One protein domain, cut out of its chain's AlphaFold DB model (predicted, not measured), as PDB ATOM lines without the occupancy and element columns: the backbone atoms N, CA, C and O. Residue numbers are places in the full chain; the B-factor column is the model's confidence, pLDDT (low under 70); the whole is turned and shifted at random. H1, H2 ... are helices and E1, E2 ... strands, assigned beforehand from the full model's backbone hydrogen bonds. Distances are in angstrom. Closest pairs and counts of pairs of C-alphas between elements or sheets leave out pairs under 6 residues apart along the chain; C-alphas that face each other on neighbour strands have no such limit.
ATOM      1  N   ILE A   6       1.702  15.256 -95.194       94.81
ATOM      2  CA  ILE A   6       0.499  15.087 -94.383       94.81
ATOM      3  C   ILE A   6      -0.046  13.689 -94.633       94.81
ATOM      4  O   ILE A   6      -0.214  13.283 -95.785       94.81
ATOM      5  N   LYS A   7      -0.344  12.980 -93.549       96.19
ATOM      6  CA  LYS A   7      -1.094  11.729 -93.567       96.19
ATOM      7  C   LYS A   7      -2.472  11.966 -92.966       96.19
ATOM      8  O   LYS A   7      -2.582  12.514 -91.871       96.19
ATOM      9  N   GLU A   8      -3.498  11.515 -93.673       95.88
ATOM     10  CA  GLU A   8      -4.896  11.599 -93.254       95.88
ATOM     11  C   GLU A   8      -5.440  10.194 -92.975       95.88
ATOM     12  O   GLU A   8      -5.081   9.238 -93.668       95.88
ATOM     13  N   PHE A   9      -6.266  10.053 -91.941       95.44
ATOM     14  CA  PHE A   9      -6.906   8.789 -91.560       95.44
ATOM     15  C   PHE A   9      -8.117   9.040 -90.650       95.44
ATOM     16  O   PHE A   9      -8.326  10.154 -90.177       95.44
ATOM     17  N   VAL A  10      -8.922   8.009 -90.388       96.06
ATOM     18  CA  VAL A  10      -9.998   8.054 -89.384       96.06
ATOM     19  C   VAL A  10      -9.436   7.554 -88.054       96.06
ATOM     20  O   VAL A  10      -8.869   6.463 -88.004       96.06
ATOM     21  N   ALA A  11      -9.531   8.365 -86.998       93.56
ATOM     22  CA  ALA A  11      -9.047   7.985 -85.673       93.56
ATOM     23  C   ALA A  11     -10.031   7.045 -84.954       93.56
ATOM     24  O   ALA A  11     -11.136   6.789 -85.425       93.56
ATOM     25  N   SER A  12      -9.631   6.522 -83.792       94.06
ATOM     26  CA  SER A  12     -10.451   5.602 -82.989       94.06
ATOM     27  C   SER A  12     -11.743   6.224 -82.456       94.06
ATOM     28  O   SER A  12     -12.640   5.503 -82.043       94.06
ATOM     29  N   ASP A  13     -11.823   7.553 -82.441       93.50
ATOM     30  CA  ASP A  13     -13.029   8.314 -82.115       93.50
ATOM     31  C   ASP A  13     -13.964   8.489 -83.326       93.50
ATOM     32  O   ASP A  13     -14.908   9.264 -83.240       93.50
ATOM     33  N   GLU A  14     -13.686   7.824 -84.453       94.44
ATOM     34  CA  GLU A  14     -14.410   7.913 -85.730       94.44
ATOM     35  C   GLU A  14     -14.329   9.281 -86.432       94.44
ATOM     36  O   GLU A  14     -14.964   9.497 -87.466       94.44
ATOM     37  N   HIS A  15     -13.492  10.204 -85.943       92.00
ATOM     38  CA  HIS A  15     -13.331  11.526 -86.547       92.00
ATOM     39  C   HIS A  15     -12.076  11.608 -87.435       92.00
ATOM     40  O   HIS A  15     -11.018  11.074 -87.072       92.00
ATOM     41  N   PRO A  16     -12.121  12.352 -88.563       95.12
ATOM     42  CA  PRO A  16     -10.968  12.530 -89.446       95.12
ATOM     43  C   PRO A  16      -9.780  13.160 -88.721       95.12
ATOM     44  O   PRO A  16      -9.930  14.198 -88.076       95.12
ATOM     45  N   MET A  17      -8.600  12.561 -88.843       95.06
ATOM     46  CA  MET A  17      -7.345  12.999 -88.241       95.06
ATOM     47  C   MET A  17      -6.298  13.246 -89.321       95.06
ATOM     48  O   MET A  17      -6.218  12.531 -90.318       95.06
ATOM     49  N   VAL A  18      -5.486  14.275 -89.100       96.75
ATOM     50  CA  VAL A  18      -4.381  14.652 -89.975       96.75
ATOM     51  C   VAL A  18      -3.123  14.806 -89.134       96.75
ATOM     52  O   VAL A  18      -3.176  15.379 -88.042       96.75
ATOM     53  N   VAL A  19      -2.011  14.266 -89.621       97.06
ATOM     54  CA  VAL A  19      -0.715  14.303 -88.936       97.06
ATOM     55  C   VAL A  19       0.403  14.644 -89.913       97.06
ATOM     56  O   VAL A  19       0.382  14.224 -91.072       97.06
ATOM     57  N   LEU A  20       1.386  15.401 -89.437       96.62
ATOM     58  CA  LEU A  20       2.626  15.688 -90.147       96.62
ATOM     59  C   LEU A  20       3.627  14.566 -89.878       96.62
ATOM     60  O   LEU A  20       3.938  14.287 -88.719       96.62
ATOM     61  N   ILE A  21       4.123  13.941 -90.939       95.62
ATOM     62  CA  ILE A  21       5.098  12.847 -90.885       95.62
ATOM     63  C   ILE A  21       6.383  13.221 -91.629       95.62
ATOM     64  O   ILE A  21       6.348  14.054 -92.544       95.62
ATOM     65  N   ASP A  22       7.489  12.599 -91.236       91.06
ATOM     66  CA  ASP A  22       8.776  12.652 -91.934       91.06
ATOM     67  C   ASP A  22       8.865  11.626 -93.085       91.06
ATOM     68  O   ASP A  22       7.865  10.993 -93.461       91.06
ATOM     69  N   GLU A  23      10.054  11.482 -93.683       87.75
ATOM     70  CA  GLU A  23      10.321  10.510 -94.748       87.75
ATOM     71  C   GLU A  23      10.119   9.053 -94.324       87.75
ATOM     72  O   GLU A  23       9.654   8.250 -95.141       87.75
ATOM     73  N   ASP A  24      10.388   8.733 -93.059       91.25
ATOM     74  CA  ASP A  24      10.240   7.396 -92.481       91.25
ATOM     75  C   ASP A  24       8.791   7.110 -92.061       91.25
ATOM     76  O   ASP A  24       8.461   6.036 -91.547       91.25
ATOM     77  N   ARG A  25       7.882   8.050 -92.357       90.69
ATOM     78  CA  ARG A  25       6.458   8.026 -92.005       90.69
ATOM     79  C   ARG A  25       6.215   8.072 -90.499       90.69
ATOM     80  O   ARG A  25       5.131   7.684 -90.046       90.69
ATOM     81  N   ILE A  26       7.184   8.576 -89.745       93.00
ATOM     82  CA  ILE A  26       7.089   8.785 -88.308       93.00
ATOM     83  C   ILE A  26       6.439  10.158 -88.071       93.00
ATOM     84  O   ILE A  26       6.824  11.154 -88.688       93.00
ATOM     85  N   PRO A  27       5.399  10.249 -87.222       94.25
ATOM     86  CA  PRO A  27       4.797  11.531 -86.872       94.25
ATOM     87  C   PRO A  27       5.776  12.435 -86.121       94.25
ATOM     88  O   PRO A  27       6.320  12.040 -85.093       94.25
ATOM     89  N   LEU A  28       5.919  13.685 -86.569       92.62
ATOM     90  CA  LEU A  28       6.700  14.684 -85.834       92.62
ATOM     91  C   LEU A  28       5.992  15.020 -84.520       92.62
ATOM     92  O   LEU A  28       4.831  15.441 -84.531       92.62
ATOM     93  N   PHE A  29       6.674  14.855 -83.391       92.94
ATOM     94  CA  PHE A  29       6.031  14.918 -82.081       92.94
ATOM     95  C   PHE A  29       5.438  16.305 -81.782       92.94
ATOM     96  O   PHE A  29       4.214  16.446 -81.690       92.94
ATOM     97  N   TYR A  30       6.271  17.347 -81.690       92.75
ATOM     98  CA  TYR A  30       5.815  18.681 -81.280       92.75
ATOM     99  C   TYR A  30       4.813  19.323 -82.251       92.75
ATOM    100  O   TYR A  30       3.777  19.811 -81.779       92.75
ATOM    101  N   PRO A  31       5.017  19.284 -83.586       94.31
ATOM    102  CA  PRO A  31       4.025  19.777 -84.541       94.31
ATOM    103  C   PRO A  31       2.650  19.130 -84.374       94.31
ATOM    104  O   PRO A  31       1.631  19.827 -84.388       94.31
ATOM    105  N   ASN A  32       2.605  17.807 -84.186       96.44
ATOM    106  CA  ASN A  32       1.340  17.097 -84.048       96.44
ATOM    107  C   ASN A  32       0.687  17.366 -82.690       96.44
ATOM    108  O   ASN A  32      -0.515  17.618 -82.658       96.44
ATOM    109  N   VAL A  33       1.444  17.415 -81.589       95.81
ATOM    110  CA  VAL A  33       0.906  17.803 -80.268       95.81
ATOM    111  C   VAL A  33       0.295  19.208 -80.314       95.81
ATOM    112  O   VAL A  33      -0.831  19.413 -79.848       95.81
ATOM    113  N   TYR A  34       0.985  20.171 -80.929       95.25
ATOM    114  CA  TYR A  34       0.451  21.516 -81.143       95.25
ATOM    115  C   TYR A  34      -0.849  21.486 -81.961       95.25
ATOM    116  O   TYR A  34      -1.859  22.066 -81.556       95.25
ATOM    117  N   ALA A  35      -0.858  20.774 -83.089       96.31
ATOM    118  CA  ALA A  35      -2.027  20.700 -83.957       96.31
ATOM    119  C   ALA A  35      -3.236  20.045 -83.269       96.31
ATOM    120  O   ALA A  35      -4.371  20.515 -83.411       96.31
ATOM    121  N   MET A  36      -3.000  18.996 -82.478       94.88
ATOM    122  CA  MET A  36      -4.052  18.336 -81.711       94.88
ATOM    123  C   MET A  36      -4.637  19.279 -80.661       94.88
ATOM    124  O   MET A  36      -5.846  19.493 -80.636       94.88
ATOM    125  N   THR A  37      -3.783  19.911 -79.857       96.31
ATOM    126  CA  THR A  37      -4.217  20.774 -78.747       96.31
ATOM    127  C   THR A  37      -4.874  22.078 -79.204       96.31
ATOM    128  O   THR A  37      -5.815  22.541 -78.560       96.31
ATOM    129  N   LYS A  38      -4.415  22.686 -80.305       96.56
ATOM    130  CA  LYS A  38      -4.917  23.995 -80.769       96.56
ATOM    131  C   LYS A  38      -6.035  23.922 -81.798       96.56
ATOM    132  O   LYS A  38      -6.761  24.904 -81.955       96.56
ATOM    133  N   TYR A  39      -6.192  22.796 -82.489       95.94
ATOM    134  CA  TYR A  39      -7.195  22.667 -83.543       95.94
ATOM    135  C   TYR A  39      -8.127  21.488 -83.290       95.94
ATOM    136  O   TYR A  39      -9.313  21.715 -83.043       95.94
ATOM    137  N   ARG A  40      -7.617  20.251 -83.302       92.69
ATOM    138  CA  ARG A  40      -8.475  19.056 -83.218       92.69
ATOM    139  C   ARG A  40      -9.305  19.026 -81.935       92.69
ATOM    140  O   ARG A  40     -10.525  18.932 -82.012       92.69
ATOM    141  N   SER A  41      -8.664  19.134 -80.772       92.94
ATOM    142  CA  SER A  41      -9.332  19.037 -79.466       92.94
ATOM    143  C   SER A  41     -10.340  20.161 -79.221       92.94
ATOM    144  O   SER A  41     -11.214  20.025 -78.375       92.94
ATOM    145  N   LEU A  42     -10.248  21.256 -79.981       94.88
ATOM    146  CA  LEU A  42     -11.202  22.365 -79.951       94.88
ATOM    147  C   LEU A  42     -12.308  22.227 -81.011       94.88
ATOM    148  O   LEU A  42     -12.998  23.202 -81.307       94.88
ATOM    149  N   GLY A  43     -12.451  21.052 -81.631       93.12
ATOM    150  CA  GLY A  43     -13.479  20.772 -82.634       93.12
ATOM    151  C   GLY A  43     -13.271  21.499 -83.965       93.12
ATOM    152  O   GLY A  43     -14.222  21.671 -84.728       93.12
ATOM    153  N   ARG A  44     -12.053  21.976 -84.270       95.31
ATOM    154  CA  ARG A  44     -11.776  22.595 -85.575       95.31
ATOM    155  C   ARG A  44     -11.795  21.536 -86.674       95.31
ATOM    156  O   ARG A  44     -11.362  20.405 -86.475       95.31
ATOM    157  N   ALA A  45     -12.233  21.941 -87.865       95.00
ATOM    158  CA  ALA A  45     -12.261  21.064 -89.028       95.00
ATOM    159  C   ALA A  45     -10.868  20.486 -89.338       95.00
ATOM    160  O   ALA A  45      -9.852  21.185 -89.234       95.00
ATOM    161  N   ALA A  46     -10.827  19.237 -89.806       95.31
ATOM    162  CA  ALA A  46      -9.589  18.571 -90.216       95.31
ATOM    163  C   ALA A  46      -8.811  19.388 -91.263       95.31
ATOM    164  O   ALA A  46      -7.597  19.520 -91.158       95.31
ATOM    165  N   SER A  47      -9.512  20.058 -92.182       96.06
ATOM    166  CA  SER A  47      -8.916  20.958 -93.181       96.06
ATOM    167  C   SER A  47      -8.214  22.183 -92.581       96.06
ATOM    168  O   SER A  47      -7.277  22.713 -93.170       96.06
ATOM    169  N   THR A  48      -8.642  22.655 -91.408       95.56
ATOM    170  CA  THR A  48      -7.947  23.739 -90.691       95.56
ATOM    171  C   THR A  48      -6.670  23.220 -90.038       95.56
ATOM    172  O   THR A  48      -5.630  23.871 -90.124       95.56
ATOM    173  N   THR A  49      -6.735  22.025 -89.447       96.56
ATOM    174  CA  THR A  49      -5.571  21.342 -88.864       96.56
ATOM    175  C   THR A  49      -4.523  21.028 -89.938       96.56
ATOM    176  O   THR A  49      -3.342  21.307 -89.741       96.56
ATOM    177  N   ASP A  50      -4.955  20.545 -91.107       96.06
ATOM    178  CA  ASP A  50      -4.105  20.284 -92.274       96.06
ATOM    179  C   ASP A  50      -3.364  21.552 -92.718       96.06
ATOM    180  O   ASP A  50      -2.140  21.539 -92.826       96.06
ATOM    181  N   LYS A  51      -4.069  22.680 -92.879       93.81
ATOM    182  CA  LYS A  51      -3.444  23.961 -93.250       93.81
ATOM    183  C   LYS A  51      -2.360  24.391 -92.259       93.81
ATOM    184  O   LYS A  51      -1.289  24.826 -92.685       93.81
ATOM    185  N   ALA A  52      -2.618  24.257 -90.958       94.50
ATOM    186  CA  ALA A  52      -1.640  24.585 -89.923       94.50
ATOM    187  C   ALA A  52      -0.407  23.669 -90.003       94.50
ATOM    188  O   ALA A  52       0.723  24.158 -90.050       94.50
ATOM    189  N   LEU A  53      -0.616  22.353 -90.103       95.62
ATOM    190  CA  LEU A  53       0.466  21.374 -90.228       95.62
ATOM    191  C   LEU A  53       1.273  21.547 -91.518       95.62
ATOM    192  O   LEU A  53       2.491  21.390 -91.493       95.62
ATOM    193  N   ARG A  54       0.638  21.919 -92.636       92.44
ATOM    194  CA  ARG A  54       1.346  22.245 -93.883       92.44
ATOM    195  C   ARG A  54       2.251  23.455 -93.712       92.44
ATOM    196  O   ARG A  54       3.394  23.402 -94.149       92.44
ATOM    197  N   CYS A  55       1.770  24.518 -93.066       91.38
ATOM    198  CA  CYS A  55       2.582  25.704 -92.792       91.38
ATOM    199  C   CYS A  55       3.803  25.356 -91.925       91.38
ATOM    200  O   CYS A  55       4.931  25.686 -92.292       91.38
ATOM    201  N   ILE A  56       3.588  24.591 -90.849       92.88
ATOM    202  CA  ILE A  56       4.667  24.089 -89.986       92.88
ATOM    203  C   ILE A  56       5.644  23.222 -90.791       92.88
ATOM    204  O   ILE A  56       6.851  23.425 -90.712       92.88
ATOM    205  N   GLY A  57       5.138  22.314 -91.628       92.56
ATOM    206  CA  GLY A  57       5.947  21.456 -92.494       92.56
ATOM    207  C   GLY A  57       6.836  22.227 -93.476       92.56
ATOM    208  O   GLY A  57       7.959  21.795 -93.732       92.56
ATOM    209  N   VAL A  58       6.378  23.376 -93.985       91.00
ATOM    210  CA  VAL A  58       7.175  24.259 -94.856       91.00
ATOM    211  C   VAL A  58       8.267  24.993 -94.070       91.00
ATOM    212  O   VAL A  58       9.396  25.059 -94.547       91.00
ATOM    213  N   ALA A  59       7.991  25.491 -92.860       92.00
ATOM    214  CA  ALA A  59       9.021  26.118 -92.016       92.00
ATOM    215  C   ALA A  59      10.146  25.132 -91.671       92.00
ATOM    216  O   ALA A  59      11.337  25.417 -91.723       92.00
ATOM    217  N   HIS A  60       9.750  23.908 -91.386       91.06
ATOM    218  CA  HIS A  60      10.640  22.795 -91.162       91.06
ATOM    219  C   HIS A  60      11.457  22.395 -92.413       91.06
ATOM    220  O   HIS A  60      12.605  21.960 -92.300       91.06
ATOM    221  N   LEU A  61      10.864  22.487 -93.608       89.50
ATOM    222  CA  LEU A  61      11.567  22.273 -94.874       89.50
ATOM    223  C   LEU A  61      12.648  23.340 -95.069       89.50
ATOM    224  O   LEU A  61      13.788  22.990 -95.345       89.50
ATOM    225  N   TRP A  62      12.307  24.610 -94.852       92.56
ATOM    226  CA  TRP A  62      13.272  25.708 -94.843       92.56
ATOM    227  C   TRP A  62      14.433  25.450 -93.877       92.56
ATOM    228  O   TRP A  62      15.591  25.623 -94.250       92.56
ATOM    229  N   ALA A  63      14.135  24.977 -92.665       91.44
ATOM    230  CA  ALA A  63      15.161  24.673 -91.675       91.44
ATOM    231  C   ALA A  63      16.121  23.580 -92.178       91.44
ATOM    232  O   ALA A  63      17.331  23.708 -92.026       91.44
ATOM    233  N   SER A  64      15.597  22.557 -92.865       88.50
ATOM    234  CA  SER A  64      16.423  21.517 -93.492       88.50
ATOM    235  C   SER A  64      17.370  22.082 -94.552       88.50
ATOM    236  O   SER A  64      18.530  21.695 -94.554       88.50
ATOM    237  N   LEU A  65      16.897  22.996 -95.412       89.19
ATOM    238  CA  LEU A  65      17.716  23.624 -96.466       89.19
ATOM    239  C   LEU A  65      18.857  24.482 -95.896       89.19
ATOM    240  O   LEU A  65      19.877  24.697 -96.542       89.19
ATOM    241  N   ASN A  66      18.670  24.993 -94.680       89.88
ATOM    242  CA  ASN A  66      19.626  25.859 -94.001       89.88
ATOM    243  C   ASN A  66      20.472  25.114 -92.954       89.88
ATOM    244  O   ASN A  66      21.228  25.751 -92.226       89.88
ATOM    245  N   ASN A  67      20.365  23.779 -92.872       89.06
ATOM    246  CA  ASN A  67      21.023  22.948 -91.854       89.06
ATOM    247  C   ASN A  67      20.711  23.389 -90.409       89.06
ATOM    248  O   ASN A  67      21.566  23.344 -89.527       89.06
ATOM    249  N   ILE A  68      19.471  23.818 -90.168       89.88
ATOM    250  CA  ILE A  68      18.974  24.272 -88.866       89.88
ATOM    251  C   ILE A  68      18.123  23.172 -88.232       89.88
ATOM    252  O   ILE A  68      17.138  22.706 -88.815       89.88
ATOM    253  N   VAL A  69      18.444  22.811 -86.988       86.81
ATOM    254  CA  VAL A  69      17.591  21.948 -86.164       86.81
ATOM    255  C   VAL A  69      16.584  22.821 -85.417       86.81
ATOM    256  O   VAL A  69      16.851  23.354 -84.342       86.81
ATOM    257  N   LEU A  70      15.414  23.007 -86.034       85.50
ATOM    258  CA  LEU A  70      14.389  23.935 -85.543       85.50
ATOM    259  C   LEU A  70      13.861  23.559 -84.148       85.50
ATOM    260  O   LEU A  70      13.571  24.444 -83.351       85.50
ATOM    261  N   GLU A  71      13.736  22.262 -83.850       84.19
ATOM    262  CA  GLU A  71      13.287  21.796 -82.529       84.19
ATOM    263  C   GLU A  71      14.294  22.161 -81.436       84.19
ATOM    264  O   GLU A  71      13.896  22.754 -80.437       84.19
ATOM    265  N   ASP A  72      15.585  21.909 -81.658       86.06
ATOM    266  CA  ASP A  72      16.645  22.282 -80.716       86.06
ATOM    267  C   ASP A  72      16.697  23.798 -80.511       86.06
ATOM    268  O   ASP A  72      16.737  24.269 -79.377       86.06
ATOM    269  N   SER A  73      16.582  24.569 -81.596       84.75
ATOM    270  CA  SER A  73      16.547  26.040 -81.544       84.75
ATOM    271  C   SER A  73      15.416  26.551 -80.633       84.75
ATOM    272  O   SER A  73      15.590  27.476 -79.841       84.75
ATOM    273  N   ILE A  74      14.239  25.918 -80.703       82.56
ATOM    274  CA  ILE A  74      13.076  26.280 -79.881       82.56
ATOM    275  C   ILE A  74      13.248  25.814 -78.429       82.56
ATOM    276  O   ILE A  74      12.914  26.562 -77.509       82.56
ATOM    277  N   LEU A  75      13.729  24.588 -78.210       84.12
ATOM    278  CA  LEU A  75      13.825  23.988 -76.875       84.12
ATOM    279  C   LEU A  75      14.956  24.590 -76.037       84.12
ATOM    280  O   LEU A  75      14.779  24.794 -74.835       84.12
ATOM    281  N   TYR A  76      16.093  24.895 -76.659       85.44
ATOM    282  CA  TYR A  76      17.295  25.368 -75.968       85.44
ATOM    283  C   TYR A  76      17.462  26.891 -75.998       85.44
ATOM    284  O   TYR A  76      18.469  27.404 -75.526       85.44
ATOM    285  N   SER A  77      16.446  27.628 -76.464       72.00
ATOM    286  CA  SER A  77      16.451  29.100 -76.550       72.00
ATOM    287  C   SER A  77      17.554  29.689 -77.441       72.00
ATOM    288  O   SER A  77      17.831  30.887 -77.366       72.00
ATOM    289  N   ASP A  78      18.126  28.882 -78.333       73.56
ATOM    290  CA  ASP A  78      18.940  29.352 -79.448       73.56
ATOM    291  C   ASP A  78      17.982  29.865 -80.530       73.56
ATOM    292  O   ASP A  78      17.616  29.174 -81.479       73.56
ATOM    293  N   PHE A  79      17.466  31.075 -80.325       81.00
ATOM    294  CA  PHE A  79      16.536  31.692 -81.263       81.00
ATOM    295  C   PHE A  79      17.171  31.840 -82.649       81.00
ATOM    296  O   PHE A  79      18.368  32.093 -82.784       81.00
ATOM    297  N   LEU A  80      16.333  31.772 -83.685       88.75
ATOM    298  CA  LEU A  80      16.746  32.144 -85.034       88.75
ATOM    299  C   LEU A  80      17.293  33.576 -85.039       88.75
ATOM    300  O   LEU A  80      16.701  34.484 -84.443       88.75
ATOM    301  N   THR A  81      18.396  33.789 -85.753       91.19
ATOM    302  CA  THR A  81      18.936  35.134 -85.967       91.19
ATOM    303  C   THR A  81      17.947  35.985 -86.769       91.19
ATOM    304  O   THR A  81      17.050  35.477 -87.446       91.19
ATOM    305  N   LEU A  82      18.112  37.311 -86.738       93.06
ATOM    306  CA  LEU A  82      17.264  38.208 -87.529       93.06
ATOM    307  C   LEU A  82      17.328  37.892 -89.033       93.06
ATOM    308  O   LEU A  82      16.307  37.944 -89.713       93.06
ATOM    309  N   GLU A  83      18.510  37.535 -89.534       93.69
ATOM    310  CA  GLU A  83      18.726  37.136 -90.927       93.69
ATOM    311  C   GLU A  83      17.965  35.846 -91.258       93.69
ATOM    312  O   GLU A  83      17.206  35.806 -92.224       93.69
ATOM    313  N   GLN A  84      18.066  34.832 -90.395       93.38
ATOM    314  CA  GLN A  84      17.320  33.580 -90.533       93.38
ATOM    315  C   GLN A  84      15.802  33.802 -90.486       93.38
ATOM    316  O   GLN A  84      15.061  33.186 -91.248       93.38
ATOM    317  N   LEU A  85      15.317  34.704 -89.629       93.38
ATOM    318  CA  LEU A  85      13.896  35.055 -89.569       93.38
ATOM    319  C   LEU A  85      13.412  35.750 -90.847       93.38
ATOM    320  O   LEU A  85      12.301  35.477 -91.307       93.38
ATOM    321  N   GLN A  86      14.222  36.644 -91.416       95.00
ATOM    322  CA  GLN A  86      13.904  37.308 -92.680       95.00
ATOM    323  C   GLN A  86      13.874  36.310 -93.839       95.00
ATOM    324  O   GLN A  86      12.924  36.332 -94.626       95.00
ATOM    325  N   ASP A  87      14.854  35.410 -93.902       94.62
ATOM    326  CA  ASP A  87      14.913  34.358 -94.915       94.62
ATOM    327  C   ASP A  87      13.731  33.383 -94.789       94.62
ATOM    328  O   ASP A  87      13.018  33.136 -95.762       94.62
ATOM    329  N   LEU A  88      13.414  32.929 -93.571       93.81
ATOM    330  CA  LEU A  88      12.232  32.105 -93.309       93.81
ATOM    331  C   LEU A  88      10.943  32.816 -93.742       93.81
ATOM    332  O   LEU A  88      10.089  32.222 -94.405       93.81
ATOM    333  N   ALA A  89      10.781  34.095 -93.394       93.94
ATOM    334  CA  ALA A  89       9.605  34.869 -93.779       93.94
ATOM    335  C   ALA A  89       9.487  35.018 -95.304       93.94
ATOM    336  O   ALA A  89       8.374  34.963 -95.839       93.94
ATOM    337  N   PHE A  90      10.611  35.188 -96.006       93.06
ATOM    338  CA  PHE A  90      10.645  35.197 -97.464       93.06
ATOM    339  C   PHE A  90      10.235  33.832 -98.024       93.06
ATOM    340  O   PHE A  90       9.288  33.756 -98.810       93.06
ATOM    341  N   PHE A  91      10.854  32.754 -97.541       92.44
ATOM    342  CA  PHE A  91      10.583  31.388 -97.976       92.44
ATOM    343  C   PHE A  91       9.110  30.997 -97.806       92.44
ATOM    344  O   PHE A  91       8.495  30.447 -98.723       92.44
ATOM    345  N   LEU A  92       8.498  31.334 -96.666       90.25
ATOM    346  CA  LEU A  92       7.088  31.041 -96.383       90.25
ATOM    347  C   LEU A  92       6.109  31.788 -97.303       90.25
ATOM    348  O   LEU A  92       4.985  31.322 -97.496       90.25
ATOM    349  N   ARG A  93       6.511  32.928 -97.877       89.94
ATOM    350  CA  ARG A  93       5.698  33.700 -98.836       89.94
ATOM    351  C   ARG A  93       5.842  33.208-100.274       89.94
ATOM    352  O   ARG A  93       5.032  33.578-101.124       89.94
ATOM    353  N   MET A  94       6.858  32.401-100.567       89.38
ATOM    354  CA  MET A  94       7.056  31.848-101.901       89.38
ATOM    355  C   MET A  94       5.937  30.867-102.249       89.38
ATOM    356  O   MET A  94       5.403  30.148-101.405       89.38
ATOM    357  N   ASN A  95       5.584  30.812-103.534       87.12
ATOM    358  CA  ASN A  95       4.693  29.766-104.013       87.12
ATOM    359  C   ASN A  95       5.397  28.399-103.940       87.12
ATOM    360  O   ASN A  95       6.627  28.299-103.939       87.12
ATOM    361  N   ARG A  96       4.598  27.328-103.940       82.00
ATOM    362  CA  ARG A  96       5.123  25.968-103.806       82.00
ATOM    363  C   ARG A  96       6.121  25.592-104.907       82.00
ATOM    364  O   ARG A  96       7.115  24.942-104.620       82.00
ATOM    365  N   LYS A  97       5.895  26.053-106.142       84.06
ATOM    366  CA  LYS A  97       6.783  25.764-107.280       84.06
ATOM    367  C   LYS A  97       8.191  26.312-107.055       84.06
ATOM    368  O   LYS A  97       9.156  25.623-107.358       84.06
ATOM    369  N   HIS A  98       8.314  27.530-106.529       85.50
ATOM    370  CA  HIS A  98       9.619  28.124-106.251       85.50
ATOM    371  C   HIS A  98      10.318  27.429-105.078       85.50
ATOM    372  O   HIS A  98      11.515  27.176-105.159       85.50
ATOM    373  N   GLN A  99       9.577  27.043-104.034       85.06
ATOM    374  CA  GLN A  99      10.131  26.230-102.944       85.06
ATOM    375  C   GLN A  99      10.673  24.893-103.477       85.06
ATOM    376  O   GLN A  99      11.809  24.531-103.189       85.06
ATOM    377  N   ASP A 100       9.909  24.199-104.329       84.75
ATOM    378  CA  ASP A 100      10.334  22.934-104.941       84.75
ATOM    379  C   ASP A 100      11.574  23.113-105.849       84.75
ATOM    380  O   ASP A 100      12.432  22.231-105.913       84.75
ATOM    381  N   GLN A 101      11.712  24.258-106.530       85.31
ATOM    382  CA  GLN A 101      12.905  24.582-107.324       85.31
ATOM    383  C   GLN A 101      14.154  24.769-106.457       85.31
ATOM    384  O   GLN A 101      15.208  24.250-106.824       85.31
ATOM    385  N   MET A 102      14.044  25.462-105.319       83.56
ATOM    386  CA  MET A 102      15.166  25.629-104.383       83.56
ATOM    387  C   MET A 102      15.636  24.276-103.842       83.56
ATOM    388  O   MET A 102      16.831  23.989-103.852       83.56
ATOM    389  N   ILE A 103      14.694  23.393-103.494       81.38
ATOM    390  CA  ILE A 103      14.996  22.010-103.093       81.38
ATOM    391  C   ILE A 103      15.728  21.264-104.218       81.38
ATOM    392  O   ILE A 103      16.717  20.570-103.988       81.38
ATOM    393  N   ALA A 104      15.259  21.379-105.461       79.75
ATOM    394  CA  ALA A 104      15.893  20.706-106.594       79.75
ATOM    395  C   ALA A 104      17.317  21.223-106.877       79.75
ATOM    396  O   ALA A 104      18.159  20.465-107.365       79.75
ATOM    397  N   GLN A 105      17.593  22.499-106.595       80.00
ATOM    398  CA  GLN A 105      18.922  23.096-106.738       80.00
ATOM    399  C   GLN A 105      19.883  22.613-105.651       80.00
ATOM    400  O   GLN A 105      20.983  22.174-105.991       80.00
ATOM    401  N   GLU A 106      19.453  22.607-104.388       76.94
ATOM    402  CA  GLU A 106      20.239  22.064-103.274       76.94
ATOM    403  C   GLU A 106      20.631  20.601-103.542       76.94
ATOM    404  O   GLU A 106      21.807  20.245-103.457       76.94
ATOM    405  N   ASN A 107      19.685  19.774-104.007       67.50
ATOM    406  CA  ASN A 107      19.952  18.374-104.357       67.50
ATOM    407  C   ASN A 107      21.039  18.215-105.433       67.50
ATOM    408  O   ASN A 107      21.900  17.343-105.320       67.50
ATOM    409  N   LYS A 108      21.028  19.062-106.471       67.81
ATOM    410  CA  LYS A 108      22.055  19.044-107.530       67.81
ATOM    411  C   LYS A 108      23.428  19.482-107.026       67.81
ATOM    412  O   LYS A 108      24.447  19.063-107.574       67.81
ATOM    413  N   GLN A 109      23.468  20.369-106.036       62.41
ATOM    414  CA  GLN A 109      24.716  20.877-105.476       62.41
ATOM    415  C   GLN A 109      25.318  19.885-104.476       62.41
ATOM    416  O   GLN A 109      26.516  19.611-104.548       62.41
ATOM    417  N   GLY A 110      24.484  19.267-103.636       59.97
ATOM    418  CA  GLY A 110      24.879  18.166-102.756       59.97
ATOM    419  C   GLY A 110      25.370  16.938-103.528       59.97
ATOM    420  O   GLY A 110      26.407  16.380-103.174       59.97
ATOM    421  N   SER A 111      24.705  16.567-104.632       59.22
ATOM    422  CA  SER A 111      25.160  15.451-105.476       59.22
ATOM    423  C   SER A 111      26.522  15.737-106.117       59.22
ATOM    424  O   SER A 111      27.413  14.903-106.047       59.22
ATOM    425  N   ARG A 112      26.734  16.952-106.646       58.56
ATOM    426  CA  ARG A 112      28.032  17.360-107.216       58.56
ATOM    427  C   ARG A 112      29.179  17.302-106.208       58.56
ATOM    428  O   ARG A 112      30.288  16.942-106.586       58.56
ATOM    429  N   LEU A 113      28.943  17.683-104.952       57.50
ATOM    430  CA  LEU A 113      29.970  17.628-103.906       57.50
ATOM    431  C   LEU A 113      30.286  16.183-103.493       57.50
ATOM    432  O   LEU A 113      31.458  15.857-103.300       57.50
ATOM    433  N   ALA A 114      29.275  15.313-103.416       58.38
ATOM    434  CA  ALA A 114      29.473  13.881-103.187       58.38
ATOM    435  C   ALA A 114      30.274  13.226-104.328       58.38
ATOM    436  O   ALA A 114      31.184  12.439-104.069       58.38
ATOM    437  N   ASP A 115      30.005  13.623-105.576       57.78
ATOM    438  CA  ASP A 115      30.742  13.155-106.752       57.78
ATOM    439  C   ASP A 115      32.209  13.634-106.749       57.78
ATOM    440  O   ASP A 115      33.099  12.888-107.149       57.78
ATOM    441  N   LEU A 116      32.503  14.844-106.248       57.53
ATOM    442  CA  LEU A 116      33.887  15.323-106.100       57.53
ATOM    443  C   LEU A 116      34.678  14.551-105.032       57.53
ATOM    444  O   LEU A 116      35.883  14.355-105.199       57.53
ATOM    445  N   HIS A 117      34.032  14.102-103.952       54.91
ATOM    446  CA  HIS A 117      34.698  13.333-102.891       54.91
ATOM    447  C   HIS A 117      35.162  11.946-103.375       54.91
ATOM    448  O   HIS A 117      36.116  11.392-102.837       54.91
ATOM    449  N   LEU A 118      34.543  11.418-104.437       55.47
ATOM    450  CA  LEU A 118      34.951  10.183-105.118       55.47
ATOM    451  C   LEU A 118      36.133  10.374-106.091       55.47
ATOM    452  O   LEU A 118      36.669   9.383-106.581       55.47
TER     453      LEU A 118
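AT A GLANCE: This is residues 6 to 118 of the 129 residues of an uncharacterized protein of Acinetobacter colistiniresistens (UniProt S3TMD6). One long helix, H2, runs through the middle; the two-stranded hairpin E1 E2 and helix H1 pack along its first part, H4 packs steeply across its later part, and H5 leads away as an arm, with residues 108 to 118, of which 108 to 117 belong to H5, sticking out free. The short helix H3 lies near the end of H2. The printed part has 113 residues, with two named strands and then five named helices in the order E1 E2 H1 H2 H3 H4 H5; the sheet, E1 - E2, is antiparallel and the class is mostly helix. The whole is loose, with a radius of gyration of the C-alphas of 16.5 A, and elongated, spanning 53 by 30 by 27 A.

HOW THE PARTS SIT: Begin with E1, residues 6 to 10, and E2, residues 16 to 21, a hairpin of antiparallel strands at 150 degrees; look for N 7 and O 19, 2.9 A apart, and N 17 and O 9, 2.8 A apart, both within hydrogen-bond range. Next come H1, residues 29 to 38, and H2, residues 46 to 65, a helical hairpin: they touch, opposite ways at a shallow tilt of 32 degrees, and their closest C-alphas are those of Ala 35 and Thr 49, 6.1 A apart. The closest C-alphas of E2 and H2 are those of Leu 20 and Leu 53, 6.1 A apart; those of E2 and H1 are Val 19 and Asn 32, 6.0 A apart. H3, residues 70 to 75, is close to H2 but not clearly touching, about perpendicular at 79 degrees, with the C-alphas of Ala 63 and Leu 70 closest at 6.2 A. H4, residues 82 to 93, is apart from H3; with its residues 88 to 92 alone it touches residues 55 to 62 of H2, opposite ways at a steep tilt of 48 degrees, the C-alphas of Trp 62 and Leu 88 being closest at 6.7 A. H5, residues 96 to 117, is close to H2 but not clearly touching, with the C-alphas of Leu 65 and Ile 103 closest at 7.3 A. In H1 to H5, every O i to N i+4 pair is within hydrogen-bond range.

IN THESE COORDINATES: Find C-alpha 6 at (0.499, 15.087, -94.383), where E1 begins; E2 spans 16.1 A. H1 spans 14.3 A. From C-alpha 46 at (-9.589, 18.571, -90.216), H2 runs 28.5 A. H3 is short, and H4 spans 16.8 A. H5 runs 32.2 A to C-alpha 117 at (34.698, 13.333, -102.891).

THE WHOLE: The C-alphas of Gly 43 and Leu 118, the two farthest apart, are 54.4 A from each other. The printed part has no cut, and no link is long. Residues 107 to 118 have a pLDDT under 70; the mean of the printed part is 87.7.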